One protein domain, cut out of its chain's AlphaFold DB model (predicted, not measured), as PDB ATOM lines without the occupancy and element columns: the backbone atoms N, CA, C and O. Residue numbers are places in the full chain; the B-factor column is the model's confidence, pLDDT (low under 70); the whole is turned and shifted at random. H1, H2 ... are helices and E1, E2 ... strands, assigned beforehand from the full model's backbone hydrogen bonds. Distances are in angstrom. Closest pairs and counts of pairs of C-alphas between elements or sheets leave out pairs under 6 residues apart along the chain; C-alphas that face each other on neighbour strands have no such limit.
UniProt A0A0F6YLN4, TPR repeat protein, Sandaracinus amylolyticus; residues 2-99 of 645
ATOM      1  N   ARG A   2      37.020  41.376 -28.163       82.69
ATOM      2  CA  ARG A   2      35.566  41.195 -28.394       82.69
ATOM      3  C   ARG A   2      34.850  42.439 -28.946       82.69
ATOM      4  O   ARG A   2      34.170  42.311 -29.956       82.69
ATOM      5  N   ALA A   3      35.057  43.622 -28.350       86.69
ATOM      6  CA  ALA A   3      34.483  44.883 -28.845       86.69
ATOM      7  C   ALA A   3      34.739  45.111 -30.341       86.69
ATOM      8  O   ALA A   3      33.838  45.501 -31.070       86.69
ATOM      9  N   HIS A   4      35.974  44.853 -30.783       90.31
ATOM     10  CA  HIS A   4      36.397  45.092 -32.157       90.31
ATOM     11  C   HIS A   4      35.730  44.105 -33.110       90.31
ATOM     12  O   HIS A   4      35.154  44.541 -34.093       90.31
ATOM     13  N   TYR A   5      35.700  42.810 -32.778       89.50
ATOM     14  CA  TYR A   5      35.038  41.816 -33.629       89.50
ATOM     15  C   TYR A   5      33.539  42.063 -33.785       89.50
ATOM     16  O   TYR A   5      33.017  41.964 -34.891       89.50
ATOM     17  N   ILE A   6      32.851  42.423 -32.699       89.50
ATOM     18  CA  ILE A   6      31.432  42.784 -32.775       89.50
ATOM     19  C   ILE A   6      31.267  44.063 -33.604       89.50
ATOM     20  O   ILE A   6      30.435  44.092 -34.503       89.50
ATOM     21  N   ALA A   7      32.083  45.095 -33.366       92.06
ATOM     22  CA  ALA A   7      32.019  46.337 -34.133       92.06
ATOM     23  C   ALA A   7      32.253  46.113 -35.633       92.06
ATOM     24  O   ALA A   7      31.504  46.642 -36.448       92.06
ATOM     25  N   ASP A   8      33.240  45.302 -36.007       92.62
ATOM     26  CA  ASP A   8      33.542  44.991 -37.403       92.62
ATOM     27  C   ASP A   8      32.408  44.191 -38.056       92.62
ATOM     28  O   ASP A   8      31.978  44.524 -39.161       92.62
ATOM     29  N   ALA A   9      31.843  43.208 -37.348       92.00
ATOM     30  CA  ALA A   9      30.694  42.437 -37.823       92.00
ATOM     31  C   ALA A   9      29.415  43.280 -37.973       92.00
ATOM     32  O   ALA A   9      28.576  42.981 -38.824       92.00
ATOM     33  N   LEU A  10      29.251  44.326 -37.160       92.88
ATOM     34  CA  LEU A  10      28.150  45.282 -37.273       92.88
ATOM     35  C   LEU A  10      28.382  46.280 -38.421       92.88
ATOM     36  O   LEU A  10      27.467  46.525 -39.207       92.88
ATOM     37  N   ARG A  11      29.607  46.794 -38.595       94.75
ATOM     38  CA  ARG A  11      29.973  47.652 -39.742       94.75
ATOM     39  C   ARG A  11      29.784  46.939 -41.072       94.75
ATOM     40  O   ARG A  11      29.249  47.528 -42.006       94.75
ATOM     41  N   ALA A  12      30.168  45.665 -41.148       92.69
ATOM     42  CA  ALA A  12      29.968  44.837 -42.336       92.69
ATOM     43  C   ALA A  12      28.483  44.709 -42.731       92.69
ATOM     44  O   ALA A  12      28.174  44.494 -43.899       92.69
ATOM     45  N   ARG A  13      27.564  44.896 -41.774       91.38
ATOM     46  CA  ARG A  13      26.108  44.912 -41.981       91.38
ATOM     47  C   ARG A  13      25.531  46.316 -42.206       91.38
ATOM     48  O   ARG A  13      24.318  46.468 -42.294       91.38
ATOM     49  N   GLY A  14      26.379  47.337 -42.313       94.88
ATOM     50  CA  GLY A  14      25.968  48.719 -42.565       94.88
ATOM     51  C   GLY A  14      25.589  49.514 -41.315       94.88
ATOM     52  O   GLY A  14      25.072  50.621 -41.452       94.88
ATOM     53  N   HIS A  15      25.847  48.997 -40.110       92.88
ATOM     54  CA  HIS A  15      25.672  49.782 -38.889       92.88
ATOM     55  C   HIS A  15      26.813  50.787 -38.712       92.88
ATOM     56  O   HIS A  15      27.989  50.477 -38.925       92.88
ATOM     57  N   ASP A  16      26.461  51.984 -38.256       94.19
ATOM     58  CA  ASP A  16      27.408  53.046 -37.936       94.19
ATOM     59  C   ASP A  16      27.979  52.836 -36.521       94.19
ATOM     60  O   ASP A  16      27.354  53.183 -35.518       94.19
ATOM     61  N   VAL A  17      29.140  52.177 -36.438       94.06
ATOM     62  CA  VAL A  17      29.765  51.775 -35.168       94.06
ATOM     63  C   VAL A  17      31.143  52.404 -35.005       94.06
ATOM     64  O   VAL A  17      32.035  52.231 -35.840       94.06
ATOM     65  N   GLU A  18      31.365  53.031 -33.853       93.62
ATOM     66  CA  GLU A  18      32.649  53.597 -33.448       93.62
ATOM     67  C   GLU A  18      33.093  53.046 -32.086       93.62
ATOM     68  O   GLU A  18      32.273  52.733 -31.222       93.62
ATOM     69  N   ILE A  19      34.406  52.907 -31.906       91.88
ATOM     70  CA  ILE A  19      35.027  52.521 -30.635       91.88
ATOM     71  C   ILE A  19      35.689  53.778 -30.071       91.88
ATOM     72  O   ILE A  19      36.379  54.473 -30.803       91.88
ATOM     73  N   ASP A  20      35.492  54.034 -28.777       84.75
ATOM     74  CA  ASP A  20      36.068  55.173 -28.044       84.75
ATOM     75  C   ASP A  20      35.509  56.574 -28.390       84.75
ATOM     76  O   ASP A  20      36.248  57.546 -28.504       84.75
ATOM     77  N   ALA A  21      34.175  56.677 -28.316       66.81
ATOM     78  CA  ALA A  21      33.368  57.888 -28.092       66.81
ATOM     79  C   ALA A  21      32.827  58.635 -29.322       66.81
ATOM     80  O   ALA A  21      33.490  59.461 -29.939       66.81
ATOM     81  N   ARG A  22      31.509  58.489 -29.500       80.19
ATOM     82  CA  ARG A  22      30.648  59.418 -30.231       80.19
ATOM     83  C   ARG A  22      29.637  60.070 -29.288       80.19
ATOM     84  O   ARG A  22      28.826  59.357 -28.690       80.19
ATOM     85  N   PRO A  23      29.666  61.405 -29.121       81.75
ATOM     86  CA  PRO A  23      28.758  62.108 -28.216       81.75
ATOM     87  C   PRO A  23      27.307  62.119 -28.712       81.75
ATOM     88  O   PRO A  23      26.425  62.492 -27.945       81.75
ATOM     89  N   ASP A  24      27.056  61.721 -29.959       89.12
ATOM     90  CA  ASP A  24      25.753  61.688 -30.622       89.12
ATOM     91  C   ASP A  24      25.160  60.273 -30.762       89.12
ATOM     92  O   ASP A  24      24.006  60.150 -31.150       89.12
ATOM     93  N   ALA A  25      25.880  59.209 -30.383       93.50
ATOM     94  CA  ALA A  25      25.413  57.830 -30.571       93.50
ATOM     95  C   ALA A  25      24.058  57.550 -29.886       93.50
ATOM     96  O   ALA A  25      23.848  57.941 -28.738       93.50
ATOM     97  N   GLU A  26      23.155  56.835 -30.549       93.69
ATOM     98  CA  GLU A  26      21.853  56.453 -29.974       93.69
ATOM     99  C   GLU A  26      21.984  55.308 -28.961       93.69
ATOM    100  O   GLU A  26      21.191  55.186 -28.026       93.69
ATOM    101  N   LEU A  27      23.026  54.494 -29.124       94.38
ATOM    102  CA  LEU A  27      23.343  53.333 -28.309       94.38
ATOM    103  C   LEU A  27      24.813  53.403 -27.893       94.38
ATOM    104  O   LEU A  27      25.699  53.580 -28.727       94.38
ATOM    105  N   VAL A  28      25.080  53.271 -26.595       95.31
ATOM    106  CA  VAL A  28      26.432  53.349 -26.026       95.31
ATOM    107  C   VAL A  28      26.714  52.100 -25.204       95.31
ATOM    108  O   VAL A  28      25.981  51.781 -24.270       95.31
ATOM    109  N   VAL A  29      27.806  51.410 -25.530       94.75
ATOM    110  CA  VAL A  29      28.190  50.146 -24.889       94.75
ATOM    111  C   VAL A  29      29.436  50.353 -24.047       94.75
ATOM    112  O   VAL A  29      30.491  50.749 -24.539       94.75
ATOM    113  N   PHE A  30      29.330  50.022 -22.771       94.94
ATOM    114  CA  PHE A  30      30.428  50.025 -21.821       94.94
ATOM    115  C   PHE A  30      30.899  48.587 -21.605       94.94
ATOM    116  O   PHE A  30      30.422  47.901 -20.705       94.94
ATOM    117  N   GLN A  31      31.856  48.122 -22.411       93.38
ATOM    118  CA  GLN A  31      32.454  46.796 -22.226       93.38
ATOM    119  C   GLN A  31      33.583  46.847 -21.193       93.38
ATOM    120  O   GLN A  31      34.676  47.341 -21.477       93.38
ATOM    121  N   LYS A  32      33.312  46.368 -19.973       91.88
ATOM    122  CA  LYS A  32      34.207  46.386 -18.796       91.88
ATOM    123  C   LYS A  32      34.755  47.761 -18.395       91.88
ATOM    124  O   LYS A  32      35.602  47.860 -17.506       91.88
ATOM    125  N   LYS A  33      34.301  48.844 -19.026       92.88
ATOM    126  CA  LYS A  33      34.727  50.207 -18.704       92.88
ATOM    127  C   LYS A  33      33.969  50.691 -17.476       92.88
ATOM    128  O   LYS A  33      32.745  50.750 -17.486       92.88
ATOM    129  N   ARG A  34      34.703  51.097 -16.441       93.19
ATOM    130  CA  ARG A  34      34.138  51.635 -15.196       93.19
ATOM    131  C   ARG A  34      34.006  53.161 -15.228       93.19
ATOM    132  O   ARG A  34      34.424  53.863 -14.324       93.19
ATOM    133  N   ASN A  35      33.494  53.708 -16.331       92.44
ATOM    134  CA  ASN A  35      33.386  55.159 -16.504       92.44
ATOM    135  C   ASN A  35      31.957  55.629 -16.220       92.44
ATOM    136  O   ASN A  35      31.177  55.889 -17.137       92.44
ATOM    137  N   PHE A  36      31.622  55.729 -14.932       91.00
ATOM    138  CA  PHE A  36      30.285  56.126 -14.491       91.00
ATOM    139  C   PHE A  36      29.868  57.507 -15.021       91.00
ATOM    140  O   PHE A  36      28.716  57.693 -15.397       91.00
ATOM    141  N   ALA A  37      30.800  58.464 -15.103       90.44
ATOM    142  CA  ALA A  37      30.507  59.810 -15.594       90.44
ATOM    143  C   ALA A  37      30.086  59.807 -17.072       90.44
ATOM    144  O   ALA A  37      29.071  60.404 -17.421       90.44
ATOM    145  N   ALA A  38      30.823  59.093 -17.931       92.44
ATOM    146  CA  ALA A  38      30.465  58.965 -19.343       92.44
ATOM    147  C   ALA A  38      29.140  58.213 -19.533       92.44
ATOM    148  O   ALA A  38      28.347  58.566 -20.404       92.44
ATOM    149  N   LEU A  39      28.882  57.203 -18.699       94.06
ATOM    150  CA  LEU A  39      27.625  56.462 -18.717       94.06
ATOM    151  C   LEU A  39      26.445  57.358 -18.346       94.06
ATOM    152  O   LEU A  39      25.444  57.402 -19.062       94.06
ATOM    153  N   PHE A  40      26.576  58.111 -17.256       91.75
ATOM    154  CA  PHE A  40      25.561  59.059 -16.816       91.75
ATOM    155  C   PHE A  40      25.296  60.140 -17.866       91.75
ATOM    156  O   PHE A  40      24.140  60.465 -18.133       91.75
ATOM    157  N   GLU A  41      26.343  60.656 -18.513       92.62
ATOM    158  CA  GLU A  41      26.189  61.617 -19.603       92.62
ATOM    159  C   GLU A  41      25.440  61.010 -20.798       92.62
ATOM    160  O   GLU A  41      24.510  61.636 -21.304       92.62
ATOM    161  N   ALA A  42      25.765  59.773 -21.194       93.44
ATOM    162  CA  ALA A  42      25.044  59.045 -22.242       93.44
ATOM    163  C   ALA A  42      23.554  58.853 -21.900       93.44
ATOM    164  O   ALA A  42      22.685  59.091 -22.739       93.44
ATOM    165  N   LYS A  43      23.237  58.522 -20.644       92.62
ATOM    166  CA  LYS A  43      21.849  58.455 -20.164       92.62
ATOM    167  C   LYS A  43      21.148  59.810 -20.217       92.62
ATOM    168  O   LYS A  43      19.998  59.884 -20.644       92.62
ATOM    169  N   ARG A  44      21.817  60.886 -19.789       91.94
ATOM    170  CA  ARG A  44      21.250  62.245 -19.736       91.94
ATOM    171  C   ARG A  44      20.838  62.757 -21.115       91.94
ATOM    172  O   ARG A  44      19.829  63.445 -21.226       91.94
ATOM    173  N   ARG A  45      21.592  62.398 -22.152       94.00
ATOM    174  CA  ARG A  45      21.287  62.731 -23.553       94.00
ATOM    175  C   ARG A  45      20.294  61.773 -24.226       94.00
ATOM    176  O   ARG A  45      20.046  61.911 -25.415       94.00
ATOM    177  N   GLY A  46      19.728  60.824 -23.478       92.38
ATOM    178  CA  GLY A  46      18.700  59.906 -23.968       92.38
ATOM    179  C   GLY A  46      19.225  58.700 -24.747       92.38
ATOM    180  O   GLY A  46      18.418  57.985 -25.331       92.38
ATOM    181  N   ALA A  47      20.539  58.448 -24.751       94.19
ATOM    182  CA  ALA A  47      21.079  57.249 -25.381       94.19
ATOM    183  C   ALA A  47      20.698  55.994 -24.583       94.19
ATOM    184  O   ALA A  47      20.641  56.012 -23.346       94.19
ATOM    185  N   ARG A  48      20.496  54.885 -25.300       94.12
ATOM    186  CA  ARG A  48      20.380  53.553 -24.708       94.12
ATOM    187  C   ARG A  48      21.762  53.090 -24.265       94.12
ATOM    188  O   ARG A  48      22.703  53.073 -25.054       94.12
ATOM    189  N   VAL A  49      21.899  52.714 -23.002       95.50
ATOM    190  CA  VAL A  49      23.176  52.307 -22.416       95.50
ATOM    191  C   VAL A  49      23.198  50.808 -22.168       95.50
ATOM    192  O   VAL A  49      22.356  50.274 -21.450       95.50
ATOM    193  N   VAL A  50      24.223  50.145 -22.689       95.94
ATOM    194  CA  VAL A  50      24.513  48.739 -22.403       95.94
ATOM    195  C   VAL A  50      25.761  48.656 -21.544       95.94
ATOM    196  O   VAL A  50      26.778  49.270 -21.870       95.94
ATOM    197  N   TYR A  51      25.712  47.871 -20.475       96.69
ATOM    198  CA  TYR A  51      26.908  47.497 -19.729       96.69
ATOM    199  C   TYR A  51      27.232  46.020 -19.952       96.69
ATOM    200  O   TYR A  51      26.413  45.163 -19.642       96.69
ATOM    201  N   ASP A  52      28.421  45.731 -20.479       95.56
ATOM    202  CA  ASP A  52      28.868  44.374 -20.813       95.56
ATOM    203  C   ASP A  52      30.056  43.963 -19.938       95.56
ATOM    204  O   ASP A  52      31.088  44.644 -19.924       95.56
ATOM    205  N   PHE A  53      29.941  42.845 -19.219       95.00
ATOM    206  CA  PHE A  53      31.037  42.304 -18.411       95.00
ATOM    207  C   PHE A  53      31.009  40.771 -18.325       95.00
ATOM    208  O   PHE A  53      29.959  40.151 -18.262       95.00
ATOM    209  N   ASP A  54      32.182  40.138 -18.294       92.81
ATOM    210  CA  ASP A  54      32.346  38.669 -18.251       92.81
ATOM    211  C   ASP A  54      33.257  38.213 -17.083       92.81
ATOM    212  O   ASP A  54      33.752  37.087 -17.052       92.81
ATOM    213  N   ASP A  55      33.493  39.111 -16.123       92.88
ATOM    214  CA  ASP A  55      34.282  38.898 -14.910       92.88
ATOM    215  C   ASP A  55      33.387  39.091 -13.677       92.88
ATOM    216  O   ASP A  55      32.523  39.970 -13.676       92.88
ATOM    217  N   HIS A  56      33.612  38.340 -12.593       92.94
ATOM    218  CA  HIS A  56      32.757  38.395 -11.399       92.94
ATOM    219  C   HIS A  56      33.030  39.602 -10.489       92.94
ATOM    220  O   HIS A  56      33.241  39.480  -9.285       92.94
ATOM    221  N   TYR A  57      32.959  40.814 -11.040       92.69
ATOM    222  CA  TYR A  57      33.117  42.054 -10.275       92.69
ATOM    223  C   TYR A  57      31.994  42.312  -9.258       92.69
ATOM    224  O   TYR A  57      32.079  43.264  -8.492       92.69
ATOM    225  N   LEU A  58      30.941  41.493  -9.255       90.06
ATOM    226  CA  LEU A  58      29.871  41.552  -8.257       90.06
ATOM    227  C   LEU A  58      30.216  40.849  -6.933       90.06
ATOM    228  O   LEU A  58      29.444  40.986  -5.987       90.06
ATOM    229  N   LEU A  59      31.350  40.138  -6.852       88.06
ATOM    230  CA  LEU A  59      31.825  39.571  -5.588       88.06
ATOM    231  C   LEU A  59      32.280  40.667  -4.629       88.06
ATOM    232  O   LEU A  59      32.831  41.694  -5.041       88.06
ATOM    233  N   ASP A  60      32.075  40.409  -3.345       76.88
ATOM    234  CA  ASP A  60      32.394  41.327  -2.253       76.88
ATOM    235  C   ASP A  60      33.880  41.687  -2.183       76.88
ATOM    236  O   ASP A  60      34.244  42.845  -1.984       76.88
ATOM    237  N   ASP A  61      34.749  40.709  -2.414       77.75
ATOM    238  CA  ASP A  61      36.203  40.837  -2.343       77.75
ATOM    239  C   ASP A  61      36.838  41.404  -3.624       77.75
ATOM    240  O   ASP A  61      38.044  41.647  -3.672       77.75
ATOM    241  N   SER A  62      36.039  41.689  -4.658       82.12
ATOM    242  CA  SER A  62      36.544  42.199  -5.939       82.12
ATOM    243  C   SER A  62      37.118  43.621  -5.859       82.12
ATOM    244  O   SER A  62      37.776  44.077  -6.798       82.12
ATOM    245  N   GLY A  63      36.802  44.367  -4.791       84.19
ATOM    246  CA  GLY A  63      37.146  45.783  -4.618       84.19
ATOM    247  C   GLY A  63      36.459  46.738  -5.608       84.19
ATOM    248  O   GLY A  63      36.657  47.946  -5.532       84.19
ATOM    249  N   ALA A  64      35.652  46.212  -6.536       87.88
ATOM    250  CA  ALA A  64      34.993  46.961  -7.603       87.88
ATOM    251  C   ALA A  64      33.462  46.919  -7.518       87.88
ATOM    252  O   ALA A  64      32.792  47.634  -8.264       87.88
ATOM    253  N   ARG A  65      32.914  46.087  -6.623       87.06
ATOM    254  CA  ARG A  65      31.484  45.778  -6.524       87.06
ATOM    255  C   ARG A  65      30.604  47.017  -6.528       87.06
ATOM    256  O   ARG A  65      29.743  47.136  -7.390       87.06
ATOM    257  N   ASP A  66      30.847  47.966  -5.628       83.12
ATOM    258  CA  ASP A  66      30.017  49.172  -5.500       83.12
ATOM    259  C   ASP A  66      30.027  50.043  -6.764       83.12
ATOM    260  O   ASP A  66      29.004  50.610  -7.149       83.12
ATOM    261  N   GLU A  67      31.180  50.162  -7.421       88.25
ATOM    262  CA  GLU A  67      31.316  50.908  -8.672       88.25
ATOM    263  C   GLU A  67      30.565  50.210  -9.808       88.25
ATOM    264  O   GLU A  67      29.804  50.848 -10.539       88.25
ATOM    265  N   ILE A  68      30.717  48.888  -9.915       92.00
ATOM    266  CA  ILE A  68      30.010  48.087 -10.913       92.00
ATOM    267  C   ILE A  68      28.507  48.097 -10.670       92.00
ATOM    268  O   ILE A  68      27.755  48.272 -11.621       92.00
ATOM    269  N   LEU A  69      28.047  48.000  -9.425       88.56
ATOM    270  CA  LEU A  69      26.625  48.069  -9.099       88.56
ATOM    271  C   LEU A  69      26.014  49.415  -9.487       88.56
ATOM    272  O   LEU A  69      24.892  49.449  -9.982       88.56
ATOM    273  N   LYS A  70      26.731  50.533  -9.316       88.38
ATOM    274  CA  LYS A  70      26.255  51.844  -9.795       88.38
ATOM    275  C   LYS A  70      26.058  51.853 -11.309       88.38
ATOM    276  O   LYS A  70      25.072  52.403 -11.787       88.38
ATOM    277  N   ILE A  71      26.984  51.242 -12.042       94.88
ATOM    278  CA  ILE A  71      26.930  51.131 -13.500       94.88
ATOM    279  C   ILE A  71      25.790  50.200 -13.940       94.88
ATOM    280  O   ILE A  71      24.960  50.605 -14.746       94.88
ATOM    281  N   VAL A  72      25.711  49.000 -13.360       93.44
ATOM    282  CA  VAL A  72      24.659  47.997 -13.597       93.44
ATOM    283  C   VAL A  72      23.276  48.593 -13.351       93.44
ATOM    284  O   VAL A  72      22.409  48.466 -14.199       93.44
ATOM    285  N   ASN A  73      23.080  49.308 -12.241       87.75
ATOM    286  CA  ASN A  73      21.792  49.921 -11.899       87.75
ATOM    287  C   ASN A  73      21.389  51.095 -12.805       87.75
ATOM    288  O   ASN A  73      20.227  51.502 -12.782       87.75
ATOM    289  N   LEU A  74      22.341  51.695 -13.527       91.00
ATOM    290  CA  LEU A  74      22.105  52.857 -14.385       91.00
ATOM    291  C   LEU A  74      22.014  52.492 -15.875       91.00
ATOM    292  O   LEU A  74      21.475  53.279 -16.657       91.00
ATOM    293  N   ALA A  75      22.537  51.329 -16.265       94.69
ATOM    294  CA  ALA A  75      22.397  50.796 -17.611       94.69
ATOM    295  C   ALA A  75      20.924  50.518 -17.957       94.69
ATOM    296  O   ALA A  75      20.074  50.375 -17.083       94.69
ATOM    297  N   ASP A  76      20.620  50.470 -19.251       93.50
ATOM    298  CA  ASP A  76      19.317  50.041 -19.764       93.50
ATOM    299  C   ASP A  76      19.266  48.528 -19.974       93.50
ATOM    300  O   ASP A  76      18.235  47.887 -19.768       93.50
ATOM    301  N   VAL A  77      20.400  47.957 -20.384       95.12
ATOM    302  CA  VAL A  77      20.613  46.522 -20.572       95.12
ATOM    303  C   VAL A  77      21.968  46.156 -19.983       95.12
ATOM    304  O   VAL A  77      22.947  46.889 -20.134       95.12
ATOM    305  N   VAL A  78      22.033  45.002 -19.333       96.31
ATOM    306  CA  VAL A  78      23.284  44.434 -18.834       96.31
ATOM    307  C   VAL A  78      23.535  43.124 -19.564       96.31
ATOM    308  O   VAL A  78      22.693  42.233 -19.524       96.31
ATOM    309  N   THR A  79      24.672  42.989 -20.239       96.19
ATOM    310  CA  THR A  79      25.072  41.729 -20.878       96.19
ATOM    311  C   THR A  79      26.173  41.066 -20.069       96.19
ATOM    312  O   THR A  79      27.110  41.725 -19.608       96.19
ATOM    313  N   VAL A  80      26.047  39.756 -19.878       96.50
ATOM    314  CA  VAL A  80      26.995  38.965 -19.090       96.50
ATOM    315  C   VAL A  80      27.427  37.699 -19.803       96.50
ATOM    316  O   VAL A  80      26.680  37.157 -20.606       96.50
ATOM    317  N   GLY A  81      28.634  37.229 -19.490       93.62
ATOM    318  CA  GLY A  81      29.266  36.112 -20.191       93.62
ATOM    319  C   GLY A  81      28.909  34.702 -19.719       93.62
ATOM    320  O   GLY A  81      29.330  33.769 -20.379       93.62
ATOM    321  N   SER A  82      28.219  34.510 -18.591       94.44
ATOM    322  CA  SER A  82      27.964  33.172 -18.023       94.44
ATOM    323  C   SER A  82      26.665  33.116 -17.223       94.44
ATOM    324  O   SER A  82      26.133  34.153 -16.816       94.44
ATOM    325  N   HIS A  83      26.156  31.906 -16.971       93.94
ATOM    326  CA  HIS A  83      24.921  31.710 -16.199       93.94
ATOM    327  C   HIS A  83      25.045  32.190 -14.751       93.94
ATOM    328  O   HIS A  83      24.131  32.824 -14.229       93.94
ATOM    329  N   GLU A  84      26.198  31.956 -14.127       93.31
ATOM    330  CA  GLU A  84      26.493  32.446 -12.778       93.31
ATOM    331  C   GLU A  84      26.415  33.981 -12.728       93.31
ATOM    332  O   GLU A  84      25.770  34.562 -11.856       93.31
ATOM    333  N   LEU A  85      26.997  34.664 -13.725       95.38
ATOM    334  CA  LEU A  85      26.898  36.120 -13.826       95.38
ATOM    335  C   LEU A  85      25.480  36.584 -14.150       95.38
ATOM    336  O   LEU A  85      25.079  37.640 -13.665       95.38
ATOM    337  N   LEU A  86      24.718  35.827 -14.946       95.19
ATOM    338  CA  LEU A  86      23.310  36.119 -15.218       95.19
ATOM    339  C   LEU A  86      22.521  36.108 -13.918       95.19
ATOM    340  O   LEU A  86      21.832  37.084 -13.632       95.19
ATOM    341  N   GLN A  87      22.662  35.061 -13.110       90.69
ATOM    342  CA  GLN A  87      22.007  34.959 -11.814       90.69
ATOM    343  C   GLN A  87      22.436  36.101 -10.883       90.69
ATOM    344  O   GLN A  87      21.583  36.810 -10.341       90.69
ATOM    345  N   ALA A  88      23.744  36.341 -10.756       89.50
ATOM    346  CA  ALA A  88      24.283  37.386  -9.890       89.50
ATOM    347  C   ALA A  88      23.835  38.797 -10.315       89.50
ATOM    348  O   ALA A  88      23.449  39.607  -9.476       89.50
ATOM    349  N   ALA A  89      23.864  39.113 -11.612       92.94
ATOM    350  CA  ALA A  89      23.479  40.425 -12.122       92.94
ATOM    351  C   ALA A  89      21.958  40.632 -12.125       92.94
ATOM    352  O   ALA A  89      21.506  41.751 -11.871       92.94
ATOM    353  N   SER A  90      21.167  39.577 -12.364       89.44
ATOM    354  CA  SER A  90      19.691  39.650 -12.376       89.44
ATOM    355  C   SER A  90      19.125  40.022 -11.011       89.44
ATOM    356  O   SER A  90      18.039  40.586 -10.908       89.44
ATOM    357  N   ALA A  91      19.899  39.790  -9.952       81.88
ATOM    358  CA  ALA A  91      19.578  40.266  -8.619       81.88
ATOM    359  C   ALA A  91      19.514  41.809  -8.538       81.88
ATOM    360  O   ALA A  91      18.812  42.351  -7.683       81.88
ATOM    361  N   TYR A  92      20.238  42.523  -9.406       83.88
ATOM    362  CA  TYR A  92      20.382  43.983  -9.369       83.88
ATOM    363  C   TYR A  92      19.763  44.693 -10.573       83.88
ATOM    364  O   TYR A  92      19.506  45.890 -10.500       83.88
ATOM    365  N   HIS A  93      19.514  43.988 -11.673       85.75
ATOM    366  CA  HIS A  93      19.003  44.594 -12.892       85.75
ATOM    367  C   HIS A  93      17.949  43.690 -13.551       85.75
ATOM    368  O   HIS A  93      18.191  42.498 -13.684       85.75
ATOM    369  N   PRO A  94      16.785  44.211 -13.982       85.25
ATOM    370  CA  PRO A  94      15.733  43.375 -14.576       85.25
ATOM    371  C   PRO A  94      16.043  42.962 -16.021       85.25
ATOM    372  O   PRO A  94      15.621  41.907 -16.484       85.25
ATOM    373  N   ASN A  95      16.820  43.771 -16.745       91.88
ATOM    374  CA  ASN A  95      17.159  43.520 -18.146       91.88
ATOM    375  C   ASN A  95      18.591  42.999 -18.274       91.88
ATOM    376  O   ASN A  95      19.444  43.651 -18.880       91.88
ATOM    377  N   VAL A  96      18.883  41.865 -17.632       94.81
ATOM    378  CA  VAL A  96      20.143  41.142 -17.865       94.81
ATOM    379  C   VAL A  96      19.951  40.154 -19.005       94.81
ATOM    380  O   VAL A  96      18.899  39.520 -19.127       94.81
ATOM    381  N   ARG A  97      20.954  40.043 -19.872       95.56
ATOM    382  CA  ARG A  97      20.986  39.107 -20.992       95.56
ATOM    383  C   ARG A  97      22.278  38.304 -20.932       95.56
ATOM    384  O   ARG A  97      23.362  38.867 -20.788       95.56
ATOM    385  N   LEU A  98      22.148  36.987 -21.043       94.31
ATOM    386  CA  LEU A  98      23.294  36.107 -21.197       94.31
ATOM    387  C   LEU A  98      23.792  36.198 -22.634       94.31
ATOM    388  O   LEU A  98      23.031  35.996 -23.581       94.31
ATOM    389  N   PHE A  99      25.073  36.492 -22.782       91.31
ATOM    390  CA  PHE A  99      25.718  36.605 -24.066       91.31
ATOM    391  C   PHE A  99      27.148  36.073 -24.000       91.31
ATOM    392  O   PHE A  99      28.026  36.668 -23.375       91.31
TER     393      PHE A  99
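This is residues 2 to 99 of the 645 residues of the protein "TPR repeat protein" of Sandaracinus amylolyticus (UniProt A0A0F6YLN4). A twisted sheet of four parallel strands, in the order E1 E2 E3 E4, is covered on one face by H2, H3 and H4, making two layers of helices over strands. H1, joined to E1 by a long link, sits off from those helices and only grazes the sheet. The printed part has 98 residues, with named elements in the order H1 E1 H2 E2 H3 E3 H4 E4, a mixed class. It is compact, with a radius of gyration of the C-alphas of 13.5 A and spans of 40 by 27 by 22 A.

Begin with E1, residues 27 to 31, parallel to E2, residues 48 to 53; N 28 and O 48, 2.8 A apart, are within hydrogen-bond range. E3, residues 77 to 80, is parallel to E2, with N 79 and O 51 at 2.8 A, and E4, residues 96 to 98, to E3, with N 97 and O 78 at 2.8 A. On one face are H2, residues 36 to 44, H3, residues 65 to 74, and H4, residues 83 to 90, at heights over the sheet of 9.6, 10.7 and 7.7 A. E1 H2 E2, E2 H3 E3 and E3 H4 E4 are strand-helix-strand units, parallel neighbour strands with a helix between, with right-handed crossovers. H2 and H3 touch, closest at the C-alphas of Phe 36 and Ile 71, 6.1 A. H1, residues 2 to 11, is apart from H2, H3 and H4. In the four helices every O i to N i+4 pair is within hydrogen-bond range.

Find C-alpha 2 at (35.566, 41.195, -28.394); from there H1 runs 14.2 A. E2, 16.7 A, begins at (20.380, 53.553, -24.708). E4 ends at C-alpha 98, (23.294, 36.107, -21.197).

The farthest C-alphas, Gly 14 and Asp 61, are 42.2 A apart. The printed part has no cut; the links H1 to E1 and E2 to H3 are long. Residue 21 is under pLDDT 70.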